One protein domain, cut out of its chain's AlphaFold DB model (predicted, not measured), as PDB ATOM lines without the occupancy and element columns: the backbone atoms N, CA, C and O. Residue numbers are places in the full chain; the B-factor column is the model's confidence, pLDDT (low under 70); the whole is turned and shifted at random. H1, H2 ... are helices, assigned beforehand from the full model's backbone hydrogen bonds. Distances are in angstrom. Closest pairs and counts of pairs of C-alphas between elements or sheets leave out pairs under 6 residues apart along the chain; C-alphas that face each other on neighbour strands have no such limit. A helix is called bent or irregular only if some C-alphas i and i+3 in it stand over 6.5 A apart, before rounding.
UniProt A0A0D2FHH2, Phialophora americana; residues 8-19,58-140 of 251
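This is residues 8 to 19 and 58 to 140 of the 251 residues of a protein of Phialophora americana (UniProt A0A0D2FHH2). Short helices, mostly crossed, form two groups: the hairpin of H3 and H4 with H2 crossing H4, and H6 and H7 in a corner with H1 packed on H6. H5 extends from the first group, and a long loop, residues 106 to 120, folds back from it to H6. The printed part has 95 residues with seven named helices, H1 to H7 in chain order, and no named strand: all helix. It is compact, with a radius of gyration of the C-alphas of 13.1 A and spans of 38 by 30 by 27 A.

H1, residues 8 to 17, touches H6, residues 121 to 126, at a steep tilt of 52 degrees; the closest C-alphas, Leu 10 and Ala 122, are 5.5 A apart. H2, residues 58 to 67, touches H4, residues 81 to 90, with C-alphas Ala 65 and Val 87 closest at 6.8 A. H3, residues 70 to 79, forms a helical hairpin with H4, at a shallow tilt of 23 degrees, opposite ways; C-alphas Lys 77 and Ser 84 are closest at 4.0 A. H5, residues 93 to 105, only just touches H3, with 3 pairs of C-alphas within 8 A, through residues 95 to 99 alone; C-alphas Tyr 70 and Ala 95 are closest at 5.7 A. H7, residues 128 to 138, is close to H6 but not clearly touching; C-alphas Val 125 and Ser 131 are closest at 5.5 A. H2 and H7 are apart. Every O i to N i+4 pair is within hydrogen-bond range in H1, H2, H5, H6 and H7; 5 of 6 are in H3 and 4 of 6 in H4.

H1 begins at C-alpha 8 (191.261, 222.988, 277.625) and spans 14.0 A; H2 and H3 each span 14.7 A. H4 spans 14.9 A and is irregular, but only just: C-alphas 86 and 89 are 6.9 A apart. H5 spans 18.5 A, H6 8.4 A and H7 15.3 A, ending at C-alpha 138 (209.223, 215.004, 268.199).

The C-alphas farthest apart, Pro 58 and Thr 114, are 39.2 A apart. Residues 20 to 57 are not printed; C-alphas 19 and 58 are 28.4 A apart across the cut. The link from H5 to H6 is long. Residues 8 to 19 have pLDDT under 70.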
ATOM      1  N   ARG A   8     191.671 224.297 278.196       61.09
ATOM      2  CA  ARG A   8     191.261 222.988 277.625       61.09
ATOM      3  C   ARG A   8     191.585 222.849 276.134       61.09
ATOM      4  O   ARG A   8     191.847 221.750 275.656       61.09
ATOM      5  N   PHE A   9     191.575 223.957 275.396       55.66
ATOM      6  CA  PHE A   9     191.943 223.988 273.984       55.66
ATOM      7  C   PHE A   9     193.421 223.652 273.759       55.66
ATOM      8  O   PHE A   9     193.729 222.826 272.905       55.66
ATOM      9  N   LEU A  10     194.326 224.215 274.568       57.16
ATOM     10  CA  LEU A  10     195.738 223.837 274.562       57.16
ATOM     11  C   LEU A  10     195.891 222.355 274.882       57.16
ATOM     12  O   LEU A  10     196.540 221.655 274.119       57.16
ATOM     13  N   GLN A  11     195.236 221.851 275.931       63.69
ATOM     14  CA  GLN A  11     195.284 220.421 276.244       63.69
ATOM     15  C   GLN A  11     194.794 219.544 275.089       63.69
ATOM     16  O   GLN A  11     195.414 218.525 274.832       63.69
ATOM     17  N   ARG A  12     193.743 219.938 274.356       65.19
ATOM     18  CA  ARG A  12     193.197 219.163 273.226       65.19
ATOM     19  C   ARG A  12     194.081 219.217 271.975       65.19
ATOM     20  O   ARG A  12     194.304 218.202 271.321       65.19
ATOM     21  N   VAL A  13     194.604 220.394 271.636       60.94
ATOM     22  CA  VAL A  13     195.546 220.545 270.515       60.94
ATOM     23  C   VAL A  13     196.837 219.800 270.832       60.94
ATOM     24  O   VAL A  13     197.368 219.078 269.992       60.94
ATOM     25  N   LEU A  14     197.317 219.903 272.068       61.00
ATOM     26  CA  LEU A  14     198.538 219.251 272.500       61.00
ATOM     27  C   LEU A  14     198.330 217.742 272.681       61.00
ATOM     28  O   LEU A  14     199.180 216.996 272.231       61.00
ATOM     29  N   SER A  15     197.203 217.238 273.180       61.84
ATOM     30  CA  SER A  15     196.951 215.787 273.227       61.84
ATOM     31  C   SER A  15     196.897 215.157 271.829       61.84
ATOM     32  O   SER A  15     197.420 214.063 271.637       61.84
ATOM     33  N   SER A  16     196.405 215.883 270.816       61.06
ATOM     34  CA  SER A  16     196.496 215.452 269.407       61.06
ATOM     35  C   SER A  16     197.935 215.437 268.862       61.06
ATOM     36  O   SER A  16     198.268 214.731 267.909       61.06
ATOM     37  N   LEU A  17     198.811 216.234 269.472       55.66
ATOM     38  CA  LEU A  17     200.210 216.386 269.100       55.66
ATOM     39  C   LEU A  17     201.137 215.458 269.911       55.66
ATOM     40  O   LEU A  17     202.152 215.007 269.384       55.66
ATOM     41  N   PHE A  18     200.767 215.121 271.144       56.91
ATOM     42  CA  PHE A  18     201.503 214.311 272.115       56.91
ATOM     43  C   PHE A  18     200.694 213.075 272.599       56.91
ATOM     44  O   PHE A  18     200.629 212.837 273.804       56.91
ATOM     45  N   PRO A  19     200.085 212.251 271.719       45.38
ATOM     46  CA  PRO A  19     199.139 211.213 272.149       45.38
ATOM     47  C   PRO A  19     199.761 210.097 273.008       45.38
ATOM     48  O   PRO A  19     199.083 209.520 273.848       45.38
ATOM     49  N   PRO A  58     213.484 223.427 294.199       92.50
ATOM     50  CA  PRO A  58     212.870 224.388 293.280       92.50
ATOM     51  C   PRO A  58     213.862 225.292 292.539       92.50
ATOM     52  O   PRO A  58     213.588 225.698 291.407       92.50
ATOM     53  N   GLU A  59     215.007 225.606 293.138       95.69
ATOM     54  CA  GLU A  59     216.079 226.402 292.537       95.69
ATOM     55  C   GLU A  59     216.645 225.692 291.304       95.69
ATOM     56  O   GLU A  59     216.786 226.300 290.239       95.69
ATOM     57  N   LEU A  60     216.872 224.377 291.407       95.00
ATOM     58  CA  LEU A  60     217.333 223.567 290.281       95.00
ATOM     59  C   LEU A  60     216.263 223.473 289.195       95.00
ATOM     60  O   LEU A  60     216.587 223.577 288.016       95.00
ATOM     61  N   HIS A  61     214.981 223.374 289.559       94.44
ATOM     62  CA  HIS A  61     213.900 223.441 288.571       94.44
ATOM     63  C   HIS A  61     213.890 224.772 287.810       94.44
ATOM     64  O   HIS A  61     213.685 224.791 286.592       94.44
ATOM     65  N   HIS A  62     214.134 225.892 288.499       93.44
ATOM     66  CA  HIS A  62     214.215 227.203 287.860       93.44
ATOM     67  C   HIS A  62     215.407 227.306 286.911       93.44
ATOM     68  O   HIS A  62     215.214 227.804 285.798       93.44
ATOM     69  N   MET A  63     216.578 226.808 287.325       94.69
ATOM     70  CA  MET A  63     217.786 226.757 286.498       94.69
ATOM     71  C   MET A  63     217.586 225.886 285.255       94.69
ATOM     72  O   MET A  63     217.851 226.330 284.140       94.69
ATOM     73  N   ILE A  64     217.048 224.674 285.411       93.94
ATOM     74  CA  ILE A  64     216.754 223.785 284.277       93.94
ATOM     75  C   ILE A  64     215.818 224.504 283.303       93.94
ATOM     76  O   ILE A  64     216.127 224.640 282.121       93.94
ATOM     77  N   ALA A  65     214.715 225.064 283.805       93.81
ATOM     78  CA  ALA A  65     213.758 225.783 282.977       93.81
ATOM     79  C   ALA A  65     214.326 227.064 282.330       93.81
ATOM     80  O   ALA A  65     213.761 227.529 281.349       93.81
ATOM     81  N   SER A  66     215.413 227.669 282.817       92.19
ATOM     82  CA  SER A  66     216.043 228.796 282.101       92.19
ATOM     83  C   SER A  66     216.882 228.367 280.896       92.19
ATOM     84  O   SER A  66     217.110 229.184 280.007       92.19
ATOM     85  N   HIS A  67     217.309 227.104 280.839       91.75
ATOM     86  CA  HIS A  67     218.113 226.569 279.736       91.75
ATOM     87  C   HIS A  67     217.285 225.875 278.644       91.75
ATOM     88  O   HIS A  67     217.809 225.584 277.571       91.75
ATOM     89  N   LEU A  68     216.000 225.612 278.891       91.69
ATOM     90  CA  LEU A  68     215.132 224.925 277.937       91.69
ATOM     91  C   LEU A  68     214.688 225.833 276.785       91.69
ATOM     92  O   LEU A  68     214.362 227.009 276.962       91.69
ATOM     93  N   THR A  69     214.603 225.250 275.589       91.31
ATOM     94  CA  THR A  69     214.044 225.935 274.420       91.31
ATOM     95  C   THR A  69     212.516 226.010 274.505       91.31
ATOM     96  O   THR A  69     211.888 225.278 275.268       91.31
ATOM     97  N   TYR A  70     211.879 226.883 273.713       94.38
ATOM     98  CA  TYR A  70     210.417 227.054 273.742       94.38
ATOM     99  C   TYR A  70     209.618 225.736 273.617       94.38
ATOM    100  O   TYR A  70     208.715 225.536 274.432       94.38
ATOM    101  N   PRO A  71     209.917 224.821 272.667       93.44
ATOM    102  CA  PRO A  71     209.235 223.528 272.592       93.44
ATOM    103  C   PRO A  71     209.351 222.706 273.878       93.44
ATOM    104  O   PRO A  71     208.364 222.116 274.310       93.44
ATOM    105  N   ASP A  72     210.528 222.702 274.500       92.00
ATOM    106  CA  ASP A  72     210.804 221.884 275.680       92.00
ATOM    107  C   ASP A  72     210.157 222.497 276.932       92.00
ATOM    108  O   ASP A  72     209.600 221.781 277.760       92.00
ATOM    109  N   LEU A  73     210.118 223.832 277.027       94.12
ATOM    110  CA  LEU A  73     209.342 224.556 278.040       94.12
ATOM    111  C   LEU A  73     207.850 224.266 277.921       94.12
ATOM    112  O   LEU A  73     207.171 224.037 278.924       94.12
ATOM    113  N   LEU A  74     207.330 224.271 276.693       93.81
ATOM    114  CA  LEU A  74     205.936 223.947 276.448       93.81
ATOM    115  C   LEU A  74     205.636 222.505 276.863       93.81
ATOM    116  O   LEU A  74     204.604 222.272 277.482       93.81
ATOM    117  N   SER A  75     206.531 221.558 276.579       92.12
ATOM    118  CA  SER A  75     206.408 220.183 277.063       92.12
ATOM    119  C   SER A  75     206.437 220.106 278.589       92.12
ATOM    120  O   SER A  75     205.541 219.496 279.165       92.12
ATOM    121  N   LEU A  76     207.380 220.781 279.252       92.25
ATOM    122  CA  LEU A  76     207.505 220.777 280.713       92.25
ATOM    123  C   LEU A  76     206.255 221.341 281.410       92.25
ATOM    124  O   LEU A  76     205.790 220.784 282.401       92.25
ATOM    125  N   LYS A  77     205.649 222.390 280.844       93.31
ATOM    126  CA  LYS A  77     204.375 222.957 281.317       93.31
ATOM    127  C   LYS A  77     203.218 221.949 281.314       93.31
ATOM    128  O   LYS A  77     202.256 222.143 282.053       93.31
ATOM    129  N   LEU A  78     203.277 220.916 280.475       89.75
ATOM    130  CA  LEU A  78     202.216 219.915 280.332       89.75
ATOM    131  C   LEU A  78     202.431 218.668 281.186       89.75
ATOM    132  O   LEU A  78     201.509 217.866 281.276       89.75
ATOM    133  N   VAL A  79     203.610 218.502 281.787       89.75
ATOM    134  CA  VAL A  79     203.929 217.319 282.597       89.75
ATOM    135  C   VAL A  79     203.138 217.323 283.903       89.75
ATOM    136  O   VAL A  79     202.495 216.333 284.230       89.75
ATOM    137  N   ASP A  80     203.170 218.433 284.642       89.81
ATOM    138  CA  ASP A  80     202.512 218.554 285.946       89.81
ATOM    139  C   ASP A  80     202.095 220.008 286.228       89.81
ATOM    140  O   ASP A  80     202.656 220.969 285.690       89.81
ATOM    141  N   LYS A  81     201.113 220.186 287.114       91.44
ATOM    142  CA  LYS A  81     200.619 221.482 287.583       91.44
ATOM    143  C   LYS A  81     201.716 222.309 288.258       91.44
ATOM    144  O   LYS A  81     201.734 223.525 288.057       91.44
ATOM    145  N   TYR A  82     202.623 221.680 289.011       93.25
ATOM    146  CA  TYR A  82     203.774 222.364 289.613       93.25
ATOM    147  C   TYR A  82     204.685 222.983 288.542       93.25
ATOM    148  O   TYR A  82     204.987 224.175 288.574       93.25
ATOM    149  N   PHE A  83     205.068 222.202 287.532       93.38
ATOM    150  CA  PHE A  83     205.900 222.708 286.441       93.38
ATOM    151  C   PHE A  83     205.164 223.739 285.581       93.38
ATOM    152  O   PHE A  83     205.773 224.697 285.105       93.38
ATOM    153  N   SER A  84     203.846 223.607 285.433       92.25
ATOM    154  CA  SER A  84     203.019 224.595 284.742       92.25
ATOM    155  C   SER A  84     203.110 225.984 285.381       92.25
ATOM    156  O   SER A  84     203.332 226.967 284.665       92.25
ATOM    157  N   SER A  85     203.007 226.093 286.711       93.19
ATOM    158  CA  SER A  85     203.125 227.388 287.399       93.19
ATOM    159  C   SER A  85     204.547 227.952 287.328       93.19
ATOM    160  O   SER A  85     204.710 229.151 287.114       93.19
ATOM    161  N   LEU A  86     205.569 227.095 287.413       93.81
ATOM    162  CA  LEU A  86     206.981 227.483 287.332       93.81
ATOM    163  C   LEU A  86     207.391 227.993 285.941       93.81
ATOM    164  O   LEU A  86     208.197 228.919 285.813       93.81
ATOM    165  N   VAL A  87     206.862 227.377 284.881       93.81
ATOM    166  CA  VAL A  87     207.271 227.639 283.492       93.81
ATOM    167  C   VAL A  87     206.419 228.713 282.820       93.81
ATOM    168  O   VAL A  87     206.907 229.412 281.933       93.81
ATOM    169  N   THR A  88     205.166 228.903 283.243       91.81
ATOM    170  CA  THR A  88     204.267 229.912 282.654       91.81
ATOM    171  C   THR A  88     204.888 231.318 282.555       91.81
ATOM    172  O   THR A  88     204.780 231.909 281.479       91.81
ATOM    173  N   PRO A  89     205.610 231.840 283.569       91.50
ATOM    174  CA  PRO A  89     206.299 233.131 283.465       91.50
ATOM    175  C   PRO A  89     207.383 233.182 282.374       91.50
ATOM    176  O   PRO A  89     207.643 234.241 281.810       91.50
ATOM    177  N   LYS A  90     208.006 232.039 282.052       90.44
ATOM    178  CA  LYS A  90     209.061 231.919 281.030       90.44
ATOM    179  C   LYS A  90     208.499 231.774 279.605       90.44
ATOM    180  O   LYS A  90     209.194 232.060 278.632       90.44
ATOM    181  N   LEU A  91     207.233 231.377 279.453       91.44
ATOM    182  CA  LEU A  91     206.553 231.198 278.158       91.44
ATOM    183  C   LEU A  91     205.941 232.504 277.620       91.44
ATOM    184  O   LEU A  91     204.744 232.622 277.341       91.44
ATOM    185  N   HIS A  92     206.784 233.511 277.424       92.31
ATOM    186  CA  HIS A  92     206.381 234.805 276.872       92.31
ATOM    187  C   HIS A  92     206.711 234.936 275.374       92.31
ATOM    188  O   HIS A  92     207.428 234.121 274.790       92.31
ATOM    189  N   VAL A  93     206.249 236.024 274.750       94.50
ATOM    190  CA  VAL A  93     206.436 236.332 273.315       94.50
ATOM    191  C   VAL A  93     207.894 236.166 272.875       94.50
ATOM    192  O   VAL A  93     208.164 235.503 271.876       94.50
ATOM    193  N   LYS A  94     208.845 236.676 273.669       93.69
ATOM    194  CA  LYS A  94     210.279 236.597 273.362       93.69
ATOM    195  C   LYS A  94     210.813 235.157 273.271       93.69
ATOM    196  O   LYS A  94     211.685 234.919 272.452       93.69
ATOM    197  N   ALA A  95     210.267 234.186 274.011       93.38
ATOM    198  CA  ALA A  95     210.697 232.789 273.916       93.38
ATOM    199  C   ALA A  95     210.280 232.172 272.570       93.38
ATOM    200  O   ALA A  95     211.072 231.487 271.924       93.38
ATOM    201  N   ARG A  96     209.061 232.482 272.107       94.50
ATOM    202  CA  ARG A  96     208.542 232.054 270.798       94.50
ATOM    203  C   ARG A  96     209.320 232.692 269.646       94.50
ATOM    204  O   ARG A  96     209.720 231.990 268.725       94.50
ATOM    205  N   VAL A  97     209.580 233.999 269.722       94.25
ATOM    206  CA  VAL A  97     210.376 234.725 268.715       94.25
ATOM    207  C   VAL A  97     211.812 234.203 268.670       94.25
ATOM    208  O   VAL A  97     212.296 233.861 267.595       94.25
ATOM    209  N   HIS A  98     212.466 234.066 269.827       93.81
ATOM    210  CA  HIS A  98     213.829 233.544 269.913       93.81
ATOM    211  C   HIS A  98     213.933 232.130 269.332       93.81
ATOM    212  O   HIS A  98     214.887 231.817 268.630       93.81
ATOM    213  N   TRP A  99     212.934 231.277 269.564       93.38
ATOM    214  CA  TRP A  99     212.897 229.948 268.962       93.38
ATOM    215  C   TRP A  99     212.826 229.990 267.429       93.38
ATOM    216  O   TRP A  99     213.596 229.297 266.769       93.38
ATOM    217  N   VAL A 100     211.955 230.829 266.861       92.88
ATOM    218  CA  VAL A 100     211.841 231.024 265.403       92.88
ATOM    219  C   VAL A 100     213.157 231.553 264.817       92.88
ATOM    220  O   VAL A 100     213.652 231.007 263.833       92.88
ATOM    221  N   GLN A 101     213.765 232.556 265.457       91.44
ATOM    222  CA  GLN A 101     215.064 233.110 265.057       91.44
ATOM    223  C   GLN A 101     216.185 232.070 265.135       91.44
ATOM    224  O   GLN A 101     216.970 231.931 264.200       91.44
ATOM    225  N   SER A 102     216.232 231.298 266.222       89.62
ATOM    226  CA  SER A 102     217.214 230.232 266.400       89.62
ATOM    227  C   SER A 102     217.083 229.185 265.293       89.62
ATOM    228  O   SER A 102     218.084 228.802 264.696       89.62
ATOM    229  N   ARG A 103     215.857 228.797 264.917       89.50
ATOM    230  CA  ARG A 103     215.635 227.883 263.786       89.50
ATOM    231  C   ARG A 103     216.117 228.455 262.456       89.50
ATOM    232  O   ARG A 103     216.768 227.732 261.709       89.50
ATOM    233  N   HIS A 104     215.860 229.736 262.193       87.06
ATOM    234  CA  HIS A 104     216.372 230.407 260.997       87.06
ATOM    235  C   HIS A 104     217.907 230.386 260.952       87.06
ATOM    236  O   HIS A 104     218.488 230.002 259.942       87.06
ATOM    237  N   SER A 105     218.569 230.714 262.068       83.19
ATOM    238  CA  SER A 105     220.039 230.677 262.168       83.19
ATOM    239  C   SER A 105     220.631 229.277 261.976       83.19
ATOM    240  O   SER A 105     221.778 229.129 261.571       83.19
ATOM    241  N   GLN A 106     219.833 228.246 262.255       77.69
ATOM    242  CA  GLN A 106     220.200 226.845 262.104       77.69
ATOM    243  C   GLN A 106     219.834 226.273 260.727       77.69
ATOM    244  O   GLN A 106     220.001 225.076 260.510       77.69
ATOM    245  N   TYR A 107     219.333 227.101 259.803       77.69
ATOM    246  CA  TYR A 107     218.856 226.684 258.480       77.69
ATOM    247  C   TYR A 107     217.772 225.594 258.531       77.69
ATOM    248  O   TYR A 107     217.638 224.779 257.619       77.69
ATOM    249  N   LEU A 108     216.982 225.575 259.607       83.94
ATOM    250  CA  LEU A 108     215.847 224.671 259.757       83.94
ATOM    251  C   LEU A 108     214.579 225.288 259.154       83.94
ATOM    252  O   LEU A 108     214.489 226.509 259.038       83.94
ATOM    253  N   PRO A 109     213.547 224.484 258.836       84.81
ATOM    254  CA  PRO A 109     212.258 225.010 258.400       84.81
ATOM    255  C   PRO A 109     211.655 225.959 259.444       84.81
ATOM    256  O   PRO A 109     211.573 225.619 260.634       84.81
ATOM    257  N   VAL A 110     211.216 227.128 258.982       89.12
ATOM    258  CA  VAL A 110     210.606 228.207 259.772       89.12
ATOM    259  C   VAL A 110     209.175 228.433 259.262       89.12
ATOM    260  O   VAL A 110     208.950 228.293 258.060       89.12
ATOM    261  N   PRO A 111     208.194 228.750 260.129       89.94
ATOM    262  CA  PRO A 111     206.858 229.125 259.672       89.94
ATOM    263  C   PRO A 111     206.906 230.424 258.851       89.94
ATOM    264  O   PRO A 111     207.429 231.435 259.316       89.94
ATOM    265  N   MET A 112     206.340 230.393 257.646       86.38
ATOM    266  CA  MET A 112     206.316 231.503 256.680       86.38
ATOM    267  C   MET A 112     204.939 232.177 256.605       86.38
ATOM    268  O   MET A 112     204.772 233.198 255.938       86.38
ATOM    269  N   SER A 113     203.932 231.613 257.276       83.94
ATOM    270  CA  SER A 113     202.571 232.143 257.263       83.94
ATOM    271  C   SER A 113     202.474 233.566 257.829       83.94
ATOM    272  O   SER A 113     202.842 233.830 258.974       83.94
ATOM    273  N   THR A 114     201.830 234.463 257.079       75.56
ATOM    274  CA  THR A 114     201.512 235.839 257.512       75.56
ATOM    275  C   THR A 114     200.516 235.904 258.676       75.56
ATOM    276  O   THR A 114     200.398 236.934 259.331       75.56
ATOM    277  N   LYS A 115     199.810 234.802 258.973       83.75
ATOM    278  CA  LYS A 115     198.830 234.696 260.073       83.75
ATOM    279  C   LYS A 115     199.443 234.183 261.383       83.75
ATOM    280  O   LYS A 115     198.714 233.794 262.298       83.75
ATOM    281  N   LEU A 116     200.771 234.120 261.483       88.69
ATOM    282  CA  LEU A 116     201.455 233.638 262.678       88.69
ATOM    283  C   LEU A 116     201.315 234.643 263.833       88.69
ATOM    284  O   LEU A 116     201.810 235.764 263.770       88.69
ATOM    285  N   SER A 117     200.656 234.230 264.918       92.25
ATOM    286  CA  SER A 117     200.459 235.071 266.103       92.25
ATOM    287  C   SER A 117     201.295 234.583 267.277       92.25
ATOM    288  O   SER A 117     201.213 233.426 267.683       92.25
ATOM    289  N   PHE A 118     202.053 235.500 267.877       93.56
ATOM    290  CA  PHE A 118     202.911 235.231 269.031       93.56
ATOM    291  C   PHE A 118     202.251 235.564 270.375       93.56
ATOM    292  O   PHE A 118     202.905 235.450 271.414       93.56
ATOM    293  N   ARG A 119     200.976 235.986 270.386       90.25
ATOM    294  CA  ARG A 119     200.295 236.506 271.590       90.25
ATOM    295  C   ARG A 119     200.215 235.474 272.715       90.25
ATOM    296  O   ARG A 119     200.467 235.813 273.865       90.25
ATOM    297  N   SER A 120     199.911 234.219 272.393       91.25
ATOM    298  CA  SER A 120     199.812 233.132 273.371       91.25
ATOM    299  C   SER A 120     200.315 231.812 272.796       91.25
ATOM    300  O   SER A 120     200.300 231.619 271.581       91.25
ATOM    301  N   ASP A 121     200.709 230.886 273.678       92.38
ATOM    302  CA  ASP A 121     201.100 229.521 273.288       92.38
ATOM    303  C   ASP A 121     199.985 228.833 272.486       92.38
ATOM    304  O   ASP A 121     200.248 228.161 271.494       92.38
ATOM    305  N   ALA A 122     198.724 229.048 272.887       91.00
ATOM    306  CA  ALA A 122     197.544 228.449 272.264       91.00
ATOM    307  C   ALA A 122     197.412 228.823 270.795       91.00
ATOM    308  O   ALA A 122     197.271 227.954 269.939       91.00
ATOM    309  N   VAL A 123     197.478 230.121 270.507       92.44
ATOM    310  CA  VAL A 123     197.303 230.624 269.144       92.44
ATOM    311  C   VAL A 123     198.546 230.327 268.306       92.44
ATOM    312  O   VAL A 123     198.423 229.978 267.136       92.44
ATOM    313  N   PHE A 124     199.734 230.394 268.911       93.50
ATOM    314  CA  PHE A 124     200.983 230.091 268.221       93.50
ATOM    315  C   PHE A 124     201.043 228.629 267.761       93.50
ATOM    316  O   PHE A 124     201.359 228.357 266.606       93.50
ATOM    317  N   VAL A 125     200.684 227.682 268.635       92.19
ATOM    318  CA  VAL A 125     200.701 226.242 268.320       92.19
ATOM    319  C   VAL A 125     199.515 225.817 267.449       92.19
ATOM    320  O   VAL A 125     199.629 224.841 266.713       92.19
ATOM    321  N   ALA A 126     198.396 226.548 267.478       90.81
ATOM    322  CA  ALA A 126     197.263 226.292 266.585       90.81
ATOM    323  C   ALA A 126     197.597 226.529 265.101       90.81
ATOM    324  O   ALA A 126     196.902 226.010 264.227       90.81
ATOM    325  N   ASN A 127     198.657 227.282 264.794       92.06
ATOM    326  CA  ASN A 127     199.136 227.425 263.427       92.06
ATOM    327  C   ASN A 127     199.625 226.067 262.877       92.06
ATOM    328  O   ASN A 127     200.446 225.385 263.493       92.06
ATOM    329  N   ALA A 128     199.133 225.681 261.697       89.44
ATOM    330  CA  ALA A 128     199.411 224.375 261.100       89.44
ATOM    331  C   ALA A 128     200.904 224.146 260.792       89.44
ATOM    332  O   ALA A 128     201.395 223.028 260.966       89.44
ATOM    333  N   GLU A 129     201.641 225.184 260.384       90.31
ATOM    334  CA  GLU A 129     203.077 225.087 260.090       90.31
ATOM    335  C   GLU A 129     203.874 224.857 261.374       90.31
ATOM    336  O   GLU A 129     204.673 223.925 261.450       90.31
ATOM    337  N   VAL A 130     203.589 225.638 262.424       93.00
ATOM    338  CA  VAL A 130     204.208 225.470 263.750       93.00
ATOM    339  C   VAL A 130     203.912 224.083 264.311       93.00
ATOM    340  O   VAL A 130     204.818 223.381 264.754       93.00
ATOM    341  N   SER A 131     202.650 223.662 264.257       91.62
ATOM    342  CA  SER A 131     202.207 222.340 264.699       91.62
ATOM    343  C   SER A 131     202.935 221.210 263.960       91.62
ATOM    344  O   SER A 131     203.405 220.249 264.577       91.62
ATOM    345  N   THR A 132     203.110 221.359 262.645       90.94
ATOM    346  CA  THR A 132     203.858 220.413 261.809       90.94
ATOM    347  C   THR A 132     205.330 220.373 262.198       90.94
ATOM    348  O   THR A 132     205.864 219.285 262.400       90.94
ATOM    349  N   ILE A 133     205.973 221.527 262.381       91.62
ATOM    350  CA  ILE A 133     207.369 221.624 262.826       91.62
ATOM    351  C   ILE A 133     207.557 220.932 264.182       91.62
ATOM    352  O   ILE A 133     208.419 220.066 264.328       91.62
ATOM    353  N   LEU A 134     206.707 221.236 265.166       92.31
ATOM    354  CA  LEU A 134     206.770 220.608 266.489       92.31
ATOM    355  C   LEU A 134     206.567 219.088 266.406       92.31
ATOM    356  O   LEU A 134     207.256 218.332 267.091       92.31
ATOM    357  N   ARG A 135     205.661 218.616 265.538       90.44
ATOM    358  CA  ARG A 135     205.453 217.182 265.292       90.44
ATOM    359  C   ARG A 135     206.684 216.526 264.669       90.44
ATOM    360  O   ARG A 135     207.098 215.474 265.154       90.44
ATOM    361  N   ARG A 136     207.281 217.148 263.648       89.81
ATOM    362  CA  ARG A 136     208.499 216.652 262.989       89.81
ATOM    363  C   ARG A 136     209.669 216.565 263.962       89.81
ATOM    364  O   ARG A 136     210.341 215.538 263.985       89.81
ATOM    365  N   ARG A 137     209.861 217.591 264.801       89.44
ATOM    366  CA  ARG A 137     210.875 217.604 265.863       89.44
ATOM    367  C   ARG A 137     210.699 216.410 266.800       89.44
ATOM    368  O   ARG A 137     211.638 215.651 266.978       89.44
ATOM    369  N   ARG A 138     209.491 216.164 267.319       87.38
ATOM    370  CA  ARG A 138     209.223 215.004 268.199       87.38
ATOM    371  C   ARG A 138     209.473 213.653 267.550       87.38
ATOM    372  O   ARG A 138     209.851 212.708 268.223       87.38
ATOM    373  N   GLN A 139     209.211 213.545 266.255       88.56
ATOM    374  CA  GLN A 139     209.454 212.321 265.496       88.56
ATOM    375  C   GLN A 139     210.913 212.201 265.038       88.56
ATOM    376  O   GLN A 139     211.242 211.267 264.312       88.56
ATOM    377  N   HIS A 140     211.777 213.142 265.441       87.69
ATOM    378  CA  HIS A 140     213.172 213.236 265.022       87.69
ATOM    379  C   HIS A 140     213.345 213.279 263.493       87.69
ATOM    380  O   HIS A 140     214.414 212.962 262.974       87.69
TER     381      HIS A 140